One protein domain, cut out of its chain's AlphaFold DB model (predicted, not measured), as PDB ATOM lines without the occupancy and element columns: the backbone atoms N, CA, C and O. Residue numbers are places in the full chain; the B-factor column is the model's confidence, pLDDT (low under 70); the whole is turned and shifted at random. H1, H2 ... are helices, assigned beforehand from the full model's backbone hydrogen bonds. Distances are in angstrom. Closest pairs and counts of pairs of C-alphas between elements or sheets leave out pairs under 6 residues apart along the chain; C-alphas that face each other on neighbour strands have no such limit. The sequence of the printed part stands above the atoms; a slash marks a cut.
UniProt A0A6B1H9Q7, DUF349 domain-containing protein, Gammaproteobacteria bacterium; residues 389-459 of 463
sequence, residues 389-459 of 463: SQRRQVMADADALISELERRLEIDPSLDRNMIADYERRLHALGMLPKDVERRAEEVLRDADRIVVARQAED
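What this domain is: This is residues 389 to 459 of the 463 residues of the protein "DUF349 domain-containing protein" of Gammaproteobacteria bacterium (UniProt A0A6B1H9Q7). Three helices lie side by side in an up-and-down bundle, their centres making a triangle: two long helices, H1 and H3, run the same way, and the shorter H2 runs back between them in the chain and packs on both. H1 and H3 are shifted along the rod, with Ser 389 of H1 at one end and Asp 459, just after H3, at the other. The printed part has 71 residues with three named helices, in the order H1, H2, H3, and no named strand; the class is all helix. The whole is compact, with a radius of gyration of the C-alphas of 12.6 A, and its C-alphas span 45 by 18 by 17 A, a rod.

Where its parts are: H1 is residues 389 to 411, from C-alpha 389 at (-22.786, 63.641, -12.546) to C-alpha 411, and measures 32.7 A from first to last C-alpha. H2 is residues 417 to 429, 18.2 A long, and begins with C-alpha 417 at (-30.032, 31.514, -10.605). H3, the longest helix by residues, is residues 435 to 458, 34.6 A long, and ends with C-alpha 458 at (-27.141, 19.052, -18.165).

How they stand to each other: The bundle is up and down, each helix running against the one before it in the chain. H1 and H2 form a helical hairpin and run opposite ways at a shallow tilt of 11 degrees. They touch through residues 398 to 405 of H1 and residues 423 to 427 of H2 alone, and their closest C-alphas, those of Ala 398 and Leu 427, are 6.2 A apart. H2 and H3 also form a helical hairpin, opposite ways at a shallow tilt of 11 degrees. They touch, and their closest C-alphas are those of Arg 417 and Asp 449, at 6.6 A. H1 and H3 touch too, with 12 pairs of C-alphas within 8 A; they run the same way at a shallow tilt of 22 degrees. Their closest C-alphas are those of Ile 402 and Ala 441, at 6.0 A. In H1, H2 and H3 every O i to N i+4 pair is within hydrogen-bond range.

The domain as a whole: The two C-alphas farthest apart are those of Ser 389 and Asp 459, the first and last printed residues, at 45.3 A. The printed part has no cut. The links from H1 to H2 and from H2 to H3 are both tight, with 5 residues each. The mean pLDDT of the printed part is 86.9, and residues 457 to 459 are under 70, where the model's confidence is low.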
ATOM      1  N   SER A 389     -23.747  64.558 -13.171       87.62
ATOM      2  CA  SER A 389     -22.786  63.641 -12.546       87.62
ATOM      3  C   SER A 389     -23.475  62.377 -12.036       87.62
ATOM      4  O   SER A 389     -23.029  61.294 -12.393       87.62
ATOM      5  N   GLN A 390     -24.601  62.499 -11.326       87.31
ATOM      6  CA  GLN A 390     -25.401  61.367 -10.846       87.31
ATOM      7  C   GLN A 390     -25.852  60.474 -11.998       87.31
ATOM      8  O   GLN A 390     -25.654  59.266 -11.951       87.31
ATOM      9  N   ARG A 391     -26.380  61.062 -13.079       86.38
ATOM     10  CA  ARG A 391     -26.766  60.299 -14.271       86.38
ATOM     11  C   ARG A 391     -25.575  59.559 -14.885       86.38
ATOM     12  O   ARG A 391     -25.727  58.407 -15.269       86.38
ATOM     13  N   ARG A 392     -24.399  60.193 -14.973       87.12
ATOM     14  CA  ARG A 392     -23.179  59.523 -15.462       87.12
ATOM     15  C   ARG A 392     -22.722  58.396 -14.537       87.12
ATOM     16  O   ARG A 392     -22.292  57.371 -15.047       87.12
ATOM     17  N   GLN A 393     -22.831  58.571 -13.221       88.56
ATOM     18  CA  GLN A 393     -22.468  57.544 -12.245       88.56
ATOM     19  C   GLN A 393     -23.402  56.337 -12.340       88.56
ATOM     20  O   GLN A 393     -22.921  55.223 -12.481       88.56
ATOM     21  N   VAL A 394     -24.718  56.564 -12.374       89.25
ATOM     22  CA  VAL A 394     -25.725  55.504 -12.565       89.25
ATOM     23  C   VAL A 394     -25.468  54.727 -13.858       89.25
ATOM     24  O   VAL A 394     -25.528  53.502 -13.858       89.25
ATOM     25  N   MET A 395     -25.134  55.424 -14.951       87.69
ATOM     26  CA  MET A 395     -24.756  54.775 -16.212       87.69
ATOM     27  C   MET A 395     -23.491  53.922 -16.065       87.69
ATOM     28  O   MET A 395     -23.492  52.769 -16.479       87.69
ATOM     29  N   ALA A 396     -22.437  54.461 -15.447       89.62
ATOM     30  CA  ALA A 396     -21.180  53.743 -15.248       89.62
ATOM     31  C   ALA A 396     -21.334  52.516 -14.332       89.62
ATOM     32  O   ALA A 396     -20.764  51.466 -14.622       89.62
ATOM     33  N   ASP A 397     -22.118  52.628 -13.256       91.62
ATOM     34  CA  ASP A 397     -22.393  51.527 -12.330       91.62
ATOM     35  C   ASP A 397     -23.205  50.419 -13.016       91.62
ATOM     36  O   ASP A 397     -22.903  49.236 -12.848       91.62
ATOM     37  N   ALA A 398     -24.197  50.789 -13.835       91.31
ATOM     38  CA  ALA A 398     -24.970  49.836 -14.626       91.31
ATOM     39  C   ALA A 398     -24.089  49.119 -15.660       91.31
ATOM     40  O   ALA A 398     -24.103  47.890 -15.718       91.31
ATOM     41  N   ASP A 399     -23.266  49.855 -16.412       91.38
ATOM     42  CA  ASP A 399     -22.321  49.274 -17.372       91.38
ATOM     43  C   ASP A 399     -21.307  48.339 -16.696       91.38
ATOM     44  O   ASP A 399     -20.976  47.286 -17.248       91.38
ATOM     45  N   ALA A 400     -20.832  48.681 -15.495       92.62
ATOM     46  CA  ALA A 400     -19.925  47.838 -14.721       92.62
ATOM     47  C   ALA A 400     -20.599  46.535 -14.260       92.62
ATOM     48  O   ALA A 400     -19.995  45.470 -14.377       92.62
ATOM     49  N   LEU A 401     -21.848  46.598 -13.776       92.94
ATOM     50  CA  LEU A 401     -22.623  45.412 -13.390       92.94
ATOM     51  C   LEU A 401     -22.907  44.499 -14.584       92.94
ATOM     52  O   LEU A 401     -22.725  43.288 -14.467       92.94
ATOM     53  N   ILE A 402     -23.316  45.074 -15.720       91.88
ATOM     54  CA  ILE A 402     -23.563  44.329 -16.961       91.88
ATOM     55  C   ILE A 402     -22.277  43.635 -17.416       91.88
ATOM     56  O   ILE A 402     -22.275  42.425 -17.620       91.88
ATOM     57  N   SER A 403     -21.171  44.379 -17.512       92.56
ATOM     58  CA  SER A 403     -19.893  43.841 -18.001       92.56
ATOM     59  C   SER A 403     -19.312  42.773 -17.068       92.56
ATOM     60  O   SER A 403     -18.653  41.837 -17.515       92.56
ATOM     61  N   GLU A 404     -19.540  42.898 -15.758       92.69
ATOM     62  CA  GLU A 404     -19.142  41.880 -14.786       92.69
ATOM     63  C   GLU A 404     -19.975  40.599 -14.931       92.69
ATOM     64  O   GLU A 404     -19.415  39.504 -14.888       92.69
ATOM     65  N   LEU A 405     -21.292  40.719 -15.138       91.56
ATOM     66  CA  LEU A 405     -22.161  39.570 -15.389       91.56
ATOM     67  C   LEU A 405     -21.795  38.869 -16.707       91.56
ATOM     68  O   LEU A 405     -21.628  37.652 -16.706       91.56
ATOM     69  N   GLU A 406     -21.595  39.625 -17.792       90.44
ATOM     70  CA  GLU A 406     -21.119  39.111 -19.088       90.44
ATOM     71  C   GLU A 406     -19.817  38.305 -18.914       90.44
ATOM     72  O   GLU A 406     -19.739  37.151 -19.331       90.44
ATOM     73  N   ARG A 407     -18.820  38.853 -18.201       91.00
ATOM     74  CA  ARG A 407     -17.548  38.154 -17.948       91.00
ATOM     75  C   ARG A 407     -17.729  36.874 -17.127       91.00
ATOM     76  O   ARG A 407     -17.089  35.861 -17.408       91.00
ATOM     77  N   ARG A 408     -18.564  36.903 -16.083       90.44
ATOM     78  CA  ARG A 408     -18.807  35.713 -15.249       90.44
ATOM     79  C   ARG A 408     -19.547  34.623 -16.013       90.44
ATOM     80  O   ARG A 408     -19.235  33.457 -15.808       90.44
ATOM     81  N   LEU A 409     -20.454  34.968 -16.924       86.31
ATOM     82  CA  LEU A 409     -21.118  33.979 -17.777       86.31
ATOM     83  C   LEU A 409     -20.128  33.180 -18.630       86.31
ATOM     84  O   LEU A 409     -20.309  31.970 -18.797       86.31
ATOM     85  N   GLU A 410     -19.072  33.834 -19.115       84.62
ATOM     86  CA  GLU A 410     -18.024  33.204 -19.923       84.62
ATOM     87  C   GLU A 410     -17.092  32.295 -19.108       84.62
ATOM     88  O   GLU A 410     -16.688  31.241 -19.600       84.62
ATOM     89  N   ILE A 411     -16.728  32.690 -17.881       85.56
ATOM     90  CA  ILE A 411     -15.585  32.100 -17.155       85.56
ATOM     91  C   ILE A 411     -16.005  31.280 -15.923       85.56
ATOM     92  O   ILE A 411     -15.273  30.380 -15.513       85.56
ATOM     93  N   ASP A 412     -17.159  31.570 -15.316       84.62
ATOM     94  CA  ASP A 412     -17.586  30.995 -14.037       84.62
ATOM     95  C   ASP A 412     -18.705  29.946 -14.228       84.62
ATOM     96  O   ASP A 412     -19.880  30.299 -14.397       84.62
ATOM     97  N   PRO A 413     -18.384  28.637 -14.200       77.62
ATOM     98  CA  PRO A 413     -19.383  27.575 -14.296       77.62
ATOM     99  C   PRO A 413     -20.251  27.445 -13.034       77.62
ATOM    100  O   PRO A 413     -21.290  26.799 -13.101       77.62
ATOM    101  N   SER A 414     -19.870  28.063 -11.908       82.88
ATOM    102  CA  SER A 414     -20.618  27.997 -10.641       82.88
ATOM    103  C   SER A 414     -21.739  29.036 -10.516       82.88
ATOM    104  O   SER A 414     -22.444  29.068  -9.506       82.88
ATOM    105  N   LEU A 415     -21.910  29.893 -11.529       86.56
ATOM    106  CA  LEU A 415     -22.962  30.901 -11.559       86.56
ATOM    107  C   LEU A 415     -24.346  30.233 -11.544       86.56
ATOM    108  O   LEU A 415     -24.673  29.452 -12.437       86.56
ATOM    109  N   ASP A 416     -25.166  30.568 -10.546       86.00
ATOM    110  CA  ASP A 416     -26.512  30.021 -10.372       86.00
ATOM    111  C   ASP A 416     -27.609  31.092 -10.508       86.00
ATOM    112  O   ASP A 416     -27.361  32.296 -10.646       86.00
ATOM    113  N   ARG A 417     -28.864  30.642 -10.449       85.31
ATOM    114  CA  ARG A 417     -30.032  31.514 -10.605       85.31
ATOM    115  C   ARG A 417     -30.172  32.547  -9.481       85.31
ATOM    116  O   ARG A 417     -30.674  33.642  -9.723       85.31
ATOM    117  N   ASN A 418     -29.709  32.234  -8.269       87.50
ATOM    118  CA  ASN A 418     -29.755  33.165  -7.139       87.50
ATOM    119  C   ASN A 418     -28.740  34.299  -7.317       87.50
ATOM    120  O   ASN A 418     -29.035  35.447  -6.985       87.50
ATOM    121  N   MET A 419     -27.562  33.992  -7.864       89.00
ATOM    122  CA  MET A 419     -26.548  34.987  -8.198       89.00
ATOM    123  C   MET A 419     -27.015  35.896  -9.340       89.00
ATOM    124  O   MET A 419     -26.833  37.106  -9.239       89.00
ATOM    125  N   ILE A 420     -27.674  35.367 -10.379       89.88
ATOM    126  CA  ILE A 420     -28.277  36.194 -11.447       89.88
ATOM    127  C   ILE A 420     -29.361  37.117 -10.877       89.88
ATOM    128  O   ILE A 420     -29.350  38.319 -11.152       89.88
ATOM    129  N   ALA A 421     -30.236  36.591 -10.014       89.06
ATOM    130  CA  ALA A 421     -31.244  37.394  -9.323       89.06
ATOM    131  C   ALA A 421     -30.617  38.498  -8.443       89.06
ATOM    132  O   ALA A 421     -31.222  39.549  -8.231       89.06
ATOM    133  N   ASP A 422     -29.392  38.310  -7.941       91.00
ATOM    134  CA  ASP A 422     -28.657  39.364  -7.240       91.00
ATOM    135  C   ASP A 422     -28.222  40.509  -8.169       91.00
ATOM    136  O   ASP A 422     -28.408  41.677  -7.819       91.00
ATOM    137  N   TYR A 423     -27.720  40.203  -9.373       91.56
ATOM    138  CA  TYR A 423     -27.398  41.223 -10.382       91.56
ATOM    139  C   TYR A 423     -28.642  41.990 -10.836       91.56
ATOM    140  O   TYR A 423     -28.592  43.217 -10.925       91.56
ATOM    141  N   GLU A 424     -29.768  41.304 -11.046       90.38
ATOM    142  CA  GLU A 424     -31.050  41.937 -11.380       90.38
ATOM    143  C   GLU A 424     -31.502  42.907 -10.277       90.38
ATOM    144  O   GLU A 424     -31.818  44.068 -10.554       90.38
ATOM    145  N   ARG A 425     -31.442  42.488  -9.004       92.12
ATOM    146  CA  ARG A 425     -31.761  43.365  -7.862       92.12
ATOM    147  C   ARG A 425     -30.838  44.577  -7.785       92.12
ATOM    148  O   ARG A 425     -31.311  45.677  -7.508       92.12
ATOM    149  N   ARG A 426     -29.535  44.397  -8.016       92.62
ATOM    150  CA  ARG A 426     -28.544  45.486  -7.975       92.62
ATOM    151  C   ARG A 426     -28.732  46.474  -9.123       92.62
ATOM    152  O   ARG A 426     -28.645  47.671  -8.877       92.62
ATOM    153  N   LEU A 427     -29.049  46.001 -10.328       90.75
ATOM    154  CA  LEU A 427     -29.389  46.850 -11.477       90.75
ATOM    155  C   LEU A 427     -30.689  47.625 -11.234       90.75
ATOM    156  O   LEU A 427     -30.722  48.834 -11.438       90.75
ATOM    157  N   HIS A 428     -31.725  46.971 -10.704       89.06
ATOM    158  CA  HIS A 428     -32.973  47.641 -10.329       89.06
ATOM    159  C   HIS A 428     -32.763  48.678  -9.208       89.06
ATOM    160  O   HIS A 428     -33.400  49.733  -9.195       89.06
ATOM    161  N   ALA A 429     -31.849  48.420  -8.267       91.88
ATOM    162  CA  ALA A 429     -31.517  49.350  -7.186       91.88
ATOM    163  C   ALA A 429     -30.829  50.644  -7.667       91.88
ATOM    164  O   ALA A 429     -30.864  51.638  -6.942       91.88
ATOM    165  N   LEU A 430     -30.254  50.669  -8.879       89.38
ATOM    166  CA  LEU A 430     -29.699  51.886  -9.492       89.38
ATOM    167  C   LEU A 430     -30.784  52.867  -9.978       89.38
ATOM    168  O   LEU A 430     -30.480  54.020 -10.291       89.38
ATOM    169  N   GLY A 431     -32.053  52.447 -10.000       85.94
ATOM    170  CA  GLY A 431     -33.187  53.279 -10.394       85.94
ATOM    171  C   GLY A 431     -33.366  53.366 -11.912       85.94
ATOM    172  O   GLY A 431     -33.142  52.400 -12.632       85.94
ATOM    173  N   MET A 432     -33.826  54.519 -12.413       84.06
ATOM    174  CA  MET A 432     -34.118  54.685 -13.844       84.06
ATOM    175  C   MET A 432     -32.838  54.710 -14.688       84.06
ATOM    176  O   MET A 432     -32.057  55.663 -14.618       84.06
ATOM    177  N   LEU A 433     -32.677  53.702 -15.544       86.81
ATOM    178  CA  LEU A 433     -31.585  53.606 -16.509       86.81
ATOM    179  C   LEU A 433     -31.979  54.230 -17.863       86.81
ATOM    180  O   LEU A 433     -33.161  54.293 -18.210       86.81
ATOM    181  N   PRO A 434     -31.014  54.717 -18.664       85.25
ATOM    182  CA  PRO A 434     -31.259  55.014 -20.073       85.25
ATOM    183  C   PRO A 434     -31.744  53.768 -20.830       85.25
ATOM    184  O   PRO A 434     -31.249  52.673 -20.587       85.25
ATOM    185  N   LYS A 435     -32.678  53.938 -21.777       85.81
ATOM    186  CA  LYS A 435     -33.342  52.827 -22.494       85.81
ATOM    187  C   LYS A 435     -32.381  51.871 -23.210       85.81
ATOM    188  O   LYS A 435     -32.711  50.713 -23.430       85.81
ATOM    189  N   ASP A 436     -31.243  52.379 -23.661       87.50
ATOM    190  CA  ASP A 436     -30.172  51.617 -24.298       87.50
ATOM    191  C   ASP A 436     -29.437  50.721 -23.290       87.50
ATOM    192  O   ASP A 436     -29.272  49.530 -23.548       87.50
ATOM    193  N   VAL A 437     -29.086  51.267 -22.122       87.81
ATOM    194  CA  VAL A 437     -28.451  50.522 -21.022       87.81
ATOM    195  C   VAL A 437     -29.425  49.510 -20.413       87.81
ATOM    196  O   VAL A 437     -29.053  48.368 -20.172       87.81
ATOM    197  N   GLU A 438     -30.686  49.902 -20.224       88.69
ATOM    198  CA  GLU A 438     -31.768  49.038 -19.735       88.69
ATOM    199  C   GLU A 438     -31.987  47.834 -20.660       88.69
ATOM    200  O   GLU A 438     -32.001  46.694 -20.206       88.69
ATOM    201  N   ARG A 439     -32.064  48.065 -21.978       89.00
ATOM    202  CA  ARG A 439     -32.200  46.983 -22.961       89.00
ATOM    203  C   ARG A 439     -31.016  46.022 -22.920       89.00
ATOM    204  O   ARG A 439     -31.227  44.814 -22.919       89.00
ATOM    205  N   ARG A 440     -29.789  46.550 -22.868       89.94
ATOM    206  CA  ARG A 440     -28.580  45.723 -22.766       89.94
ATOM    207  C   ARG A 440     -28.596  44.889 -21.481       89.94
ATOM    208  O   ARG A 440     -28.309  43.700 -21.534       89.94
ATOM    209  N   ALA A 441     -28.975  45.484 -20.349       89.12
ATOM    210  CA  ALA A 441     -29.129  44.765 -19.088       89.12
ATOM    211  C   ALA A 441     -30.142  43.615 -19.196       89.12
ATOM    212  O   ALA A 441     -29.840  42.502 -18.773       89.12
ATOM    213  N   GLU A 442     -31.318  43.855 -19.784       90.44
ATOM    214  CA  GLU A 442     -32.342  42.821 -19.975       90.44
ATOM    215  C   GLU A 442     -31.876  41.677 -20.882       90.44
ATOM    216  O   GLU A 442     -32.165  40.515 -20.600       90.44
ATOM    217  N   GLU A 443     -31.192  41.995 -21.983       90.94
ATOM    218  CA  GLU A 443     -30.651  40.998 -22.911       90.94
ATOM    219  C   GLU A 443     -29.636  40.098 -22.200       90.94
ATOM    220  O   GLU A 443     -29.809  38.879 -22.182       90.94
ATOM    221  N   VAL A 444     -28.662  40.697 -21.510       90.62
ATOM    222  CA  VAL A 444     -27.636  39.962 -20.757       90.62
ATOM    223  C   VAL A 444     -28.250  39.120 -19.639       90.62
ATOM    224  O   VAL A 444     -27.866  37.967 -19.473       90.62
ATOM    225  N   LEU A 445     -29.228  39.641 -18.890       90.50
ATOM    226  CA  LEU A 445     -29.914  38.885 -17.834       90.50
ATOM    227  C   LEU A 445     -30.729  37.705 -18.391       90.50
ATOM    228  O   LEU A 445     -30.728  36.626 -17.797       90.50
ATOM    229  N   ARG A 446     -31.402  37.872 -19.537       90.06
ATOM    230  CA  ARG A 446     -32.133  36.775 -20.202       90.06
ATOM    231  C   ARG A 446     -31.186  35.695 -20.707       90.06
ATOM    232  O   ARG A 446     -31.488  34.511 -20.555       90.06
ATOM    233  N   ASP A 447     -30.070  36.089 -21.306       87.25
ATOM    234  CA  ASP A 447     -29.060  35.145 -21.774       87.25
ATOM    235  C   ASP A 447     -28.392  34.431 -20.593       87.25
ATOM    236  O   ASP A 447     -28.206  33.215 -20.645       87.25
ATOM    237  N   ALA A 448     -28.163  35.139 -19.482       86.88
ATOM    238  CA  ALA A 448     -27.691  34.555 -18.233       86.88
ATOM    239  C   ALA A 448     -28.624  33.456 -17.705       86.88
ATOM    240  O   ALA A 448     -28.169  32.341 -17.443       86.88
ATOM    241  N   ASP A 449     -29.928  33.746 -17.573       86.62
ATOM    242  CA  ASP A 449     -30.921  32.785 -17.064       86.62
ATOM    243  C   ASP A 449     -31.030  31.569 -17.996       86.62
ATOM    244  O   ASP A 449     -31.041  30.433 -17.530       86.62
ATOM    245  N   ARG A 450     -31.008  31.778 -19.321       86.56
ATOM    246  CA  ARG A 450     -31.000  30.683 -20.308       86.56
ATOM    247  C   ARG A 450     -29.775  29.783 -20.174       86.56
ATOM    248  O   ARG A 450     -29.932  28.563 -20.171       86.56
ATOM    249  N   ILE A 451     -28.578  30.362 -20.075       84.94
ATOM    250  CA  ILE A 451     -27.320  29.608 -19.969       84.94
ATOM    251  C   ILE A 451     -27.283  28.814 -18.661       84.94
ATOM    252  O   ILE A 451     -26.936  27.634 -18.673       84.94
ATOM    253  N   VAL A 452     -27.668  29.424 -17.537       84.44
ATOM    254  CA  VAL A 452     -27.678  28.741 -16.235       84.44
ATOM    255  C   VAL A 452     -28.735  27.638 -16.181       84.44
ATOM    256  O   VAL A 452     -28.437  26.552 -15.688       84.44
ATOM    257  N   VAL A 453     -29.932  27.849 -16.738       83.06
ATOM    258  CA  VAL A 453     -30.960  26.795 -16.836       83.06
ATOM    259  C   VAL A 453     -30.494  25.641 -17.728       83.06
ATOM    260  O   VAL A 453     -30.723  24.485 -17.382       83.06
ATOM    261  N   ALA A 454     -29.809  25.926 -18.841       80.31
ATOM    262  CA  ALA A 454     -29.236  24.889 -19.698       80.31
ATOM    263  C   ALA A 454     -28.167  24.058 -18.962       80.31
ATOM    264  O   ALA A 454     -28.242  22.834 -18.989       80.31
ATOM    265  N   ARG A 455     -27.249  24.705 -18.226       79.31
ATOM    266  CA  ARG A 455     -26.241  24.021 -17.387       79.31
ATOM    267  C   ARG A 455     -26.890  23.147 -16.305       79.31
ATOM    268  O   ARG A 455     -26.504  22.001 -16.121       79.31
ATOM    269  N   GLN A 456     -27.934  23.644 -15.637       71.00
ATOM    270  CA  GLN A 456     -28.675  22.877 -14.623       71.00
ATOM    271  C   GLN A 456     -29.449  21.683 -15.203       71.00
ATOM    272  O   GLN A 456     -29.645  20.692 -14.503       71.00
ATOM    273  N   ALA A 457     -29.893  21.764 -16.460       69.50
ATOM    274  CA  ALA A 457     -30.526  20.648 -17.160       69.50
ATOM    275  C   ALA A 457     -29.509  19.585 -17.622       69.50
ATOM    276  O   ALA A 457     -29.874  18.417 -17.721       69.50
ATOM    277  N   GLU A 458     -28.254  19.971 -17.877       64.56
ATOM    278  CA  GLU A 458     -27.141  19.052 -18.165       64.56
ATOM    279  C   GLU A 458     -26.610  18.347 -16.898       64.56
ATOM    280  O   GLU A 458     -26.220  17.184 -16.976       64.56
ATOM    281  N   ASP A 459     -26.659  19.010 -15.735       58.66
ATOM    282  CA  ASP A 459     -26.236  18.471 -14.428       58.66
ATOM    283  C   ASP A 459     -27.340  17.694 -13.669       58.66
ATOM    284  O   ASP A 459     -27.082  17.116 -12.607       58.66
TER     285      ASP A 459